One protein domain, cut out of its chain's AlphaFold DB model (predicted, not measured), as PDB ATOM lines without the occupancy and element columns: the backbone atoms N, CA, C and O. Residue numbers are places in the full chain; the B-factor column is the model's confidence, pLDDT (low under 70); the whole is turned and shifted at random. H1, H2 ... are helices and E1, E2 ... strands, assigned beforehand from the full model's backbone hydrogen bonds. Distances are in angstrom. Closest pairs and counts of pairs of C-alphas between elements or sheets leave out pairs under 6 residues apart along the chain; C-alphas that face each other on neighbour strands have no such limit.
ATOM      1  N   GLY A   2     165.622 201.512 189.921       80.38
ATOM      2  CA  GLY A   2     166.473 202.218 190.886       80.38
ATOM      3  C   GLY A   2     166.053 203.683 191.030       80.38
ATOM      4  O   GLY A   2     165.459 204.246 190.112       80.38
ATOM      5  N   LYS A   3     166.351 204.297 192.178       89.25
ATOM      6  CA  LYS A   3     166.105 205.726 192.408       89.25
ATOM      7  C   LYS A   3     166.986 206.577 191.493       89.25
ATOM      8  O   LYS A   3     168.163 206.269 191.298       89.25
ATOM      9  N   SER A   4     166.428 207.661 190.962       94.44
ATOM     10  CA  SER A   4     167.199 208.686 190.253       94.44
ATOM     11  C   SER A   4     168.209 209.356 191.190       94.44
ATOM     12  O   SER A   4     168.023 209.382 192.409       94.44
ATOM     13  N   HIS A   5     169.277 209.948 190.645       94.75
ATOM     14  CA  HIS A   5     170.277 210.653 191.465       94.75
ATOM     15  C   HIS A   5     169.647 211.772 192.295       94.75
ATOM     16  O   HIS A   5     169.950 211.904 193.475       94.75
ATOM     17  N   ARG A   6     168.705 212.525 191.713       95.50
ATOM     18  CA  ARG A   6     167.982 213.585 192.425       95.50
ATOM     19  C   ARG A   6     167.152 213.034 193.587       95.50
ATOM     20  O   ARG A   6     167.182 213.621 194.663       95.50
ATOM     21  N   GLU A   7     166.451 211.913 193.406       96.44
ATOM     22  CA  GLU A   7     165.712 211.269 194.502       96.44
ATOM     23  C   GLU A   7     166.638 210.803 195.628       96.44
ATOM     24  O   GLU A   7     166.274 210.935 196.793       96.44
ATOM     25  N   VAL A   8     167.828 210.285 195.303       97.00
ATOM     26  CA  VAL A   8     168.819 209.894 196.315       97.00
ATOM     27  C   VAL A   8     169.286 211.106 197.120       97.00
ATOM     28  O   VAL A   8     169.270 211.062 198.345       97.00
ATOM     29  N   ILE A   9     169.649 212.198 196.442       97.50
ATOM     30  CA  ILE A   9     170.147 213.436 197.063       97.50
ATOM     31  C   ILE A   9     169.067 214.072 197.957       97.50
ATOM     32  O   ILE A   9     169.340 214.432 199.101       97.50
ATOM     33  N   ILE A  10     167.820 214.161 197.473       97.31
ATOM     34  CA  ILE A  10     166.677 214.648 198.266       97.31
ATOM     35  C   ILE A  10     166.396 213.711 199.447       97.31
ATOM     36  O   ILE A  10     166.130 214.171 200.555       97.31
ATOM     37  N   GLY A  11     166.468 212.396 199.226       96.62
ATOM     38  CA  GLY A  11     166.338 211.393 200.276       96.62
ATOM     39  C   GLY A  11     167.343 211.619 201.399       96.62
ATOM     40  O   GLY A  11     166.934 211.721 202.552       96.62
ATOM     41  N   PHE A  12     168.618 211.800 201.054       97.56
ATOM     42  CA  PHE A  12     169.690 212.065 202.011       97.56
ATOM     43  C   PHE A  12     169.460 213.354 202.811       97.56
ATOM     44  O   PHE A  12     169.552 213.327 204.039       97.56
ATOM     45  N   LYS A  13     169.063 214.458 202.152       97.00
ATOM     46  CA  LYS A  13     168.672 215.704 202.842       97.00
ATOM     47  C   LYS A  13     167.583 215.450 203.891       97.00
ATOM     48  O   LYS A  13     167.653 215.962 205.003       97.00
ATOM     49  N   ASN A  14     166.628 214.584 203.555       95.94
ATOM     50  CA  ASN A  14     165.511 214.188 204.411       95.94
ATOM     51  C   ASN A  14     165.843 213.037 205.386       95.94
ATOM     52  O   ASN A  14     164.932 212.456 205.974       95.94
ATOM     53  N   GLY A  15     167.120 212.673 205.549       93.50
ATOM     54  CA  GLY A  15     167.561 211.629 206.480       93.50
ATOM     55  C   GLY A  15     167.287 210.192 206.026       93.50
ATOM     56  O   GLY A  15     167.257 209.289 206.856       93.50
ATOM     57  N   LYS A  16     167.069 209.963 204.727       93.12
ATOM     58  CA  LYS A  16     166.851 208.631 204.149       93.12
ATOM     59  C   LYS A  16     168.106 208.138 203.436       93.12
ATOM     60  O   LYS A  16     168.672 208.856 202.616       93.12
ATOM     61  N   ASN A  17     168.463 206.879 203.675       90.25
ATOM     62  CA  ASN A  17     169.566 206.220 202.983       90.25
ATOM     63  C   ASN A  17     169.066 205.537 201.710       90.25
ATOM     64  O   ASN A  17     168.461 204.466 201.749       90.25
ATOM     65  N   TYR A  18     169.302 206.183 200.569       91.94
ATOM     66  CA  TYR A  18     168.973 205.657 199.247       91.94
ATOM     67  C   TYR A  18     170.232 205.355 198.434       91.94
ATOM     68  O   TYR A  18     171.285 205.973 198.614       91.94
ATOM     69  N   LYS A  19     170.092 204.415 197.495       92.62
ATOM     70  CA  LYS A  19     171.129 204.025 196.539       92.62
ATOM     71  C   LYS A  19     170.573 204.091 195.118       92.62
ATOM     72  O   LYS A  19     169.596 203.421 194.790       92.62
ATOM     73  N   GLY A  20     171.196 204.924 194.294       90.56
ATOM     74  CA  GLY A  20     171.033 204.947 192.846       90.56
ATOM     75  C   GLY A  20     172.175 204.194 192.164       90.56
ATOM     76  O   GLY A  20     172.944 203.483 192.807       90.56
ATOM     77  N   THR A  21     172.306 204.372 190.850       89.94
ATOM     78  CA  THR A  21     173.375 203.731 190.060       89.94
ATOM     79  C   THR A  21     174.769 204.232 190.430       89.94
ATOM     80  O   THR A  21     175.691 203.437 190.554       89.94
ATOM     81  N   HIS A  22     174.906 205.543 190.644       93.50
ATOM     82  CA  HIS A  22     176.191 206.192 190.924       93.50
ATOM     83  C   HIS A  22     176.137 207.160 192.104       93.50
ATOM     84  O   HIS A  22     177.179 207.590 192.565       93.50
ATOM     85  N   VAL A  23     174.959 207.512 192.612       95.88
ATOM     86  CA  VAL A  23     174.832 208.358 193.804       95.88
ATOM     87  C   VAL A  23     174.209 207.523 194.899       95.88
ATOM     88  O   VAL A  23     173.209 206.841 194.663       95.88
ATOM     89  N   PHE A  24     174.804 207.547 196.082       96.50
ATOM     90  CA  PHE A  24     174.321 206.797 197.232       96.50
ATOM     91  C   PHE A  24     174.706 207.503 198.523       96.50
ATOM     92  O   PHE A  24     175.626 208.317 198.554       96.50
ATOM     93  N   SER A  25     173.979 207.190 199.585       95.44
ATOM     94  CA  SER A  25     174.269 207.665 200.936       95.44
ATOM     95  C   SER A  25     174.617 206.482 201.827       95.44
ATOM     96  O   SER A  25     174.060 205.391 201.667       95.44
ATOM     97  N   ARG A  26     175.562 206.693 202.737       92.94
ATOM     98  CA  ARG A  26     175.875 205.777 203.832       92.94
ATOM     99  C   ARG A  26     176.094 206.626 205.075       92.94
ATOM    100  O   ARG A  26     176.810 207.624 205.012       92.94
ATOM    101  N   ASP A  27     175.449 206.236 206.164       91.56
ATOM    102  CA  ASP A  27     175.491 206.950 207.438       91.56
ATOM    103  C   ASP A  27     175.133 208.435 207.264       91.56
ATOM    104  O   ASP A  27     174.010 208.772 206.886       91.56
ATOM    105  N   ASN A  28     176.082 209.330 207.517       95.31
ATOM    106  CA  ASN A  28     175.921 210.772 207.408       95.31
ATOM    107  C   ASN A  28     176.602 211.363 206.162       95.31
ATOM    108  O   ASN A  28     176.791 212.576 206.106       95.31
ATOM    109  N   ILE A  29     176.969 210.551 205.165       97.00
ATOM    110  CA  ILE A  29     177.740 211.000 204.000       97.00
ATOM    111  C   ILE A  29     177.043 210.612 202.689       97.00
ATOM    112  O   ILE A  29     176.535 209.502 202.510       97.00
ATOM    113  N   LEU A  30     177.040 211.555 201.748       97.75
ATOM    114  CA  LEU A  30     176.554 211.400 200.384       97.75
ATOM    115  C   LEU A  30     177.731 211.287 199.416       97.75
ATOM    116  O   LEU A  30     178.612 212.147 199.400       97.75
ATOM    117  N   TYR A  31     177.705 210.264 198.567       96.56
ATOM    118  CA  TYR A  31     178.800 209.901 197.672       96.56
ATOM    119  C   TYR A  31     178.381 209.866 196.199       96.56
ATOM    120  O   TYR A  31     177.208 209.676 195.865       96.56
ATOM    121  N   SER A  32     179.374 209.983 195.318       95.56
ATOM    122  CA  SER A  32     179.262 209.860 193.860       95.56
ATOM    123  C   SER A  32     180.251 208.817 193.329       95.56
ATOM    124  O   SER A  32     181.428 208.942 193.572       95.56
ATOM    125  N   TYR A  33     179.857 207.819 192.549       92.56
ATOM    126  CA  TYR A  33     180.685 206.717 192.017       92.56
ATOM    127  C   TYR A  33     181.376 205.806 193.057       92.56
ATOM    128  O   TYR A  33     181.489 204.610 192.813       92.56
ATOM    129  N   GLY A  34     181.800 206.314 194.216       90.81
ATOM    130  CA  GLY A  34     182.423 205.549 195.294       90.81
ATOM    131  C   GLY A  34     182.775 206.411 196.510       90.81
ATOM    132  O   GLY A  34     182.656 207.634 196.478       90.81
ATOM    133  N   ASP A  35     183.266 205.765 197.570       89.75
ATOM    134  CA  ASP A  35     183.427 206.359 198.913       89.75
ATOM    135  C   ASP A  35     184.487 207.485 199.001       89.75
ATOM    136  O   ASP A  35     184.631 208.145 200.026       89.75
ATOM    137  N   HIS A  36     185.243 207.741 197.930       87.06
ATOM    138  CA  HIS A  36     186.259 208.800 197.871       87.06
ATOM    139  C   HIS A  36     185.766 210.106 197.227       87.06
ATOM    140  O   HIS A  36     186.469 211.118 197.263       87.06
ATOM    141  N   PHE A  37     184.564 210.098 196.653       92.38
ATOM    142  CA  PHE A  37     183.936 211.241 195.991       92.38
ATOM    143  C   PHE A  37     182.761 211.728 196.834       92.38
ATOM    144  O   PHE A  37     181.591 211.439 196.564       92.38
ATOM    145  N   ILE A  38     183.097 212.436 197.902       95.31
ATOM    146  CA  ILE A  38     182.118 212.970 198.840       95.31
ATOM    147  C   ILE A  38     181.451 214.184 198.201       95.31
ATOM    148  O   ILE A  38     182.141 215.085 197.723       95.31
ATOM    149  N   LEU A  39     180.120 214.202 198.201       96.69
ATOM    150  CA  LEU A  39     179.300 215.321 197.736       96.69
ATOM    151  C   LEU A  39     178.852 216.207 198.906       96.69
ATOM    152  O   LEU A  39     178.931 217.430 198.821       96.69
ATOM    153  N   ALA A  40     178.385 215.588 199.992       97.44
ATOM    154  CA  ALA A  40     177.885 216.284 201.173       97.44
ATOM    155  C   ALA A  40     178.049 215.430 202.436       97.44
ATOM    156  O   ALA A  40     177.968 214.202 202.374       97.44
ATOM    157  N   VAL A  41     178.226 216.086 203.582       97.38
ATOM    158  CA  VAL A  41     178.308 215.452 204.906       97.38
ATOM    159  C   VAL A  41     177.306 216.117 205.839       97.38
ATOM    160  O   VAL A  41     177.343 217.334 206.020       97.38
ATOM    161  N   LYS A  42     176.437 215.318 206.455       96.50
ATOM    162  CA  LYS A  42     175.521 215.751 207.508       96.50
ATOM    163  C   LYS A  42     176.261 215.811 208.846       96.50
ATOM    164  O   LYS A  42     176.877 214.833 209.272       96.50
ATOM    165  N   GLN A  43     176.184 216.959 209.500       94.88
ATOM    166  CA  GLN A  43     176.794 217.239 210.793       94.88
ATOM    167  C   GLN A  43     175.870 216.815 211.945       94.88
ATOM    168  O   GLN A  43     174.672 216.580 211.756       94.88
ATOM    169  N   LYS A  44     176.423 216.720 213.162       91.81
ATOM    170  CA  LYS A  44     175.687 216.279 214.367       91.81
ATOM    171  C   LYS A  44     174.517 217.201 214.731       91.81
ATOM    172  O   LYS A  44     173.525 216.734 215.277       91.81
ATOM    173  N   ASP A  45     174.623 218.487 214.411       90.75
ATOM    174  CA  ASP A  45     173.576 219.497 214.622       90.75
ATOM    175  C   ASP A  45     172.514 219.525 213.503       90.75
ATOM    176  O   ASP A  45     171.603 220.348 213.529       90.75
ATOM    177  N   GLY A  46     172.616 218.621 212.525       92.44
ATOM    178  CA  GLY A  46     171.700 218.519 211.394       92.44
ATOM    179  C   GLY A  46     172.046 219.417 210.207       92.44
ATOM    180  O   GLY A  46     171.397 219.284 209.170       92.44
ATOM    181  N   THR A  47     173.065 220.275 210.320       93.50
ATOM    182  CA  THR A  47     173.572 221.064 209.190       93.50
ATOM    183  C   THR A  47     174.316 220.186 208.183       93.50
ATOM    184  O   THR A  47     174.630 219.024 208.451       93.50
ATOM    185  N   PHE A  48     174.595 220.726 206.996       95.81
ATOM    186  CA  PHE A  48     175.351 220.028 205.959       95.81
ATOM    187  C   PHE A  48     176.591 220.828 205.555       95.81
ATOM    188  O   PHE A  48     176.541 222.050 205.434       95.81
ATOM    189  N   LEU A  49     177.691 220.119 205.305       95.88
ATOM    190  CA  LEU A  49     178.868 220.633 204.608       95.88
ATOM    191  C   LEU A  49     178.889 220.063 203.197       95.88
ATOM    192  O   LEU A  49     178.844 218.844 203.023       95.88
ATOM    193  N   LEU A  50     178.984 220.936 202.198       96.06
ATOM    194  CA  LEU A  50     179.067 220.537 200.799       96.06
ATOM    195  C   LEU A  50     180.518 220.574 200.333       96.06
ATOM    196  O   LEU A  50     181.257 221.515 200.636       96.06
ATOM    197  N   ASN A  51     180.927 219.555 199.584       94.94
ATOM    198  CA  ASN A  51     182.276 219.502 199.050       94.94
ATOM    199  C   ASN A  51     182.379 220.274 197.732       94.94
ATOM    200  O   ASN A  51     181.913 219.799 196.696       94.94
ATOM    201  N   GLY A  52     183.043 221.426 197.797       92.00
ATOM    202  CA  GLY A  52     183.306 222.313 196.671       92.00
ATOM    203  C   GLY A  52     184.476 221.894 195.778       92.00
ATOM    204  O   GLY A  52     184.697 222.510 194.741       92.00
ATOM    205  N   ASP A  53     185.265 220.873 196.138       90.88
ATOM    206  CA  ASP A  53     186.396 220.449 195.305       90.88
ATOM    207  C   ASP A  53     185.913 219.907 193.951       90.88
ATOM    208  O   ASP A  53     185.126 218.959 193.881       90.88
ATOM    209  N   LYS A  54     186.430 220.451 192.841       85.00
ATOM    210  CA  LYS A  54     186.125 219.898 191.516       85.00
ATOM    211  C   LYS A  54     186.842 218.569 191.290       85.00
ATOM    212  O   LYS A  54     188.073 218.478 191.346       85.00
ATOM    213  N   TYR A  55     186.050 217.548 190.972       77.19
ATOM    214  CA  TYR A  55     186.528 216.210 190.634       77.19
ATOM    215  C   TYR A  55     186.693 216.023 189.116       77.19
ATOM    216  O   TYR A  55     187.765 216.276 188.574       77.19
ATOM    217  N   SER A  56     185.639 215.566 188.434       76.31
ATOM    218  CA  SER A  56     185.591 215.226 187.004       76.31
ATOM    219  C   SER A  56     184.279 215.712 186.378       76.31
ATOM    220  O   SER A  56     183.311 215.931 187.102       76.31
ATOM    221  N   ILE A  57     184.211 215.796 185.039       67.06
ATOM    222  CA  ILE A  57     183.003 216.218 184.292       67.06
ATOM    223  C   ILE A  57     181.758 215.421 184.719       67.06
ATOM    224  O   ILE A  57     180.691 215.995 184.924       67.06
ATOM    225  N   SER A  58     181.890 214.101 184.877       68.00
ATOM    226  CA  SER A  58     180.782 213.231 185.278       68.00
ATOM    227  C   SER A  58     180.336 213.472 186.725       68.00
ATOM    228  O   SER A  58     179.144 213.458 187.020       68.00
ATOM    229  N   THR A  59     181.273 213.788 187.622       80.00
ATOM    230  CA  THR A  59     180.967 214.142 189.019       80.00
ATOM    231  C   THR A  59     180.353 215.541 189.130       80.00
ATOM    232  O   THR A  59     179.506 215.768 189.994       80.00
ATOM    233  N   SER A  60     180.690 216.460 188.216       82.62
ATOM    234  CA  SER A  60     180.150 217.827 188.200       82.62
ATOM    235  C   SER A  60     178.626 217.868 188.054       82.62
ATOM    236  O   SER A  60     177.986 218.750 188.622       82.62
ATOM    237  N   GLN A  61     178.014 216.904 187.356       88.38
ATOM    238  CA  GLN A  61     176.549 216.811 187.283       88.38
ATOM    239  C   GLN A  61     175.935 216.467 188.647       88.38
ATOM    240  O   GLN A  61     174.984 217.123 189.075       88.38
ATOM    241  N   HIS A  62     176.496 215.488 189.364       93.56
ATOM    242  CA  HIS A  62     176.030 215.136 190.707       93.56
ATOM    243  C   HIS A  62     176.257 216.279 191.708       93.56
ATOM    244  O   HIS A  62     175.371 216.558 192.519       93.56
ATOM    245  N   GLN A  63     177.394 216.981 191.619       92.88
ATOM    246  CA  GLN A  63     177.668 218.188 192.409       92.88
ATOM    247  C   GLN A  63     176.630 219.276 192.126       92.88
ATOM    248  O   GLN A  63     176.009 219.766 193.059       92.88
ATOM    249  N   SER A  64     176.334 219.572 190.856       90.31
ATOM    250  CA  SER A  64     175.331 220.583 190.493       90.31
ATOM    251  C   SER A  64     173.940 220.264 191.051       90.31
ATOM    252  O   SER A  64     173.271 221.147 191.589       90.31
ATOM    253  N   ILE A  65     173.499 219.000 190.980       93.88
ATOM    254  CA  ILE A  65     172.221 218.585 191.582       93.88
ATOM    255  C   ILE A  65     172.275 218.741 193.106       93.88
ATOM    256  O   ILE A  65     171.327 219.255 193.695       93.88
ATOM    257  N   THR A  66     173.381 218.333 193.733       95.81
ATOM    258  CA  THR A  66     173.590 218.463 195.183       95.81
ATOM    259  C   THR A  66     173.500 219.925 195.603       95.81
ATOM    260  O   THR A  66     172.684 220.266 196.450       95.81
ATOM    261  N   TYR A  67     174.233 220.820 194.952       93.44
ATOM    262  CA  TYR A  67     174.246 222.240 195.285       93.44
ATOM    263  C   TYR A  67     172.881 222.912 195.146       93.44
ATOM    264  O   TYR A  67     172.558 223.789 195.935       93.44
ATOM    265  N   ARG A  68     172.055 222.485 194.182       92.38
ATOM    266  CA  ARG A  68     170.671 222.973 194.057       92.38
ATOM    267  C   ARG A  68     169.767 222.455 195.170       92.38
ATOM    268  O   ARG A  68     168.870 223.159 195.608       92.38
ATOM    269  N   VAL A  69     169.955 221.207 195.599       96.31
ATOM    270  CA  VAL A  69     169.159 220.621 196.686       96.31
ATOM    271  C   VAL A  69     169.567 221.195 198.045       96.31
ATOM    272  O   VAL A  69     168.718 221.294 198.922       96.31
ATOM    273  N   PHE A  70     170.831 221.578 198.217       95.19
ATOM    274  CA  PHE A  70     171.410 222.084 199.464       95.19
ATOM    275  C   PHE A  70     171.816 223.566 199.373       95.19
ATOM    276  O   PHE A  70     172.803 223.971 199.979       95.19
ATOM    277  N   GLU A  71     171.089 224.378 198.604       91.81
ATOM    278  CA  GLU A  71     171.453 225.777 198.324       91.81
ATOM    279  C   GLU A  71     171.591 226.662 199.576       91.81
ATOM    280  O   GLU A  71     172.238 227.708 199.540       91.81
ATOM    281  N   GLU A  72     170.991 226.257 200.697       92.00
ATOM    282  CA  GLU A  72     171.058 226.974 201.963       92.00
ATOM    283  C   GLU A  72     172.305 226.662 202.807       92.00
ATOM    284  O   GLU A  72     172.528 227.335 203.820       92.00
ATOM    285  N   TYR A  73     173.094 225.660 202.413       94.06
ATOM    286  CA  TYR A  73     174.254 225.164 203.150       94.06
ATOM    287  C   TYR A  73     175.572 225.551 202.477       94.06
ATOM    288  O   TYR A  73     175.631 225.702 201.254       94.06
ATOM    289  N   PRO A  74     176.649 225.715 203.259       92.75
ATOM    290  CA  PRO A  74     177.895 226.222 202.720       92.75
ATOM    291  C   PRO A  74     178.684 225.173 201.931       92.75
ATOM    292  O   PRO A  74     178.706 223.981 202.266       92.75
TER     293      PRO A  74
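What this domain is: This is residues 2 to 74 of the 292 residues of an uncharacterized protein of Actinobacteria bacterium (UniProt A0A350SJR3). One strongly twisted sheet of four strands has two helices, H1 and H2, packed over one face, touching each other at a steep tilt of 45 degrees, and no named helix over the other face. H1 covers E1 and E2, H2 covers E3, and both run along the strands. The printed part has 73 residues, in the order H1, E1, E2, E3, E4, H2; the sheet, E1 - E2 - E3 - E4, is an antiparallel meander, each strand the neighbour of the one before. The class is mixed, helices and strands; the whole is compact and rounded, with a radius of gyration of the C-alphas of 10.8 A and spans of 31 by 26 by 21 A.

How they stand to each other: H1, residues 5 to 13, is on the sheet at a height of 8.9 A; its closest C-alphas to E1, residues 23 to 26, are those of His 5 and Val 23, 5.6 A apart. E1 and E2, residues 29 to 32, form a hairpin, with N 31 and O 24 2.8 A apart. E2 and E3, residues 34 to 42, form another, with N 32 and O 37 at 2.9 A; E3 bends by 87 degrees at residue 37. E3 and E4, residues 48 to 51, form a third, with N 41 and O 49 at 2.9 A. H2, residues 57 to 69, is on the same face as H1 at a height of 9.0 A; its closest C-alphas to E3 are those of Gln 63 and Leu 39, 6.3 A apart. H1 and H2 touch at a steep tilt of 45 degrees, the same way, the C-alphas of Ile 9 and Thr 66 coming closest at 6.4 A. Every O i to N i+4 pair is within hydrogen-bond range in H1, and 7 of 9 in H2.

Where its parts are: H1 begins at C-alpha 5, (170.277, 210.653, 191.465), and is 12.6 A long. E1 measures 10.4 A, E2 10.3 A, E3 17.3 A and E4 9.8 A. H2, 19.1 A long, ends at C-alpha 69, (169.159, 220.621, 196.686).

The domain as a whole: The two C-alphas farthest apart, those of Asp 45 and Ile 57, are 31.9 A apart. The printed part has no cut and no long link. Mean pLDDT of the printed part is 92.1; residues 57 to 58 are under 70.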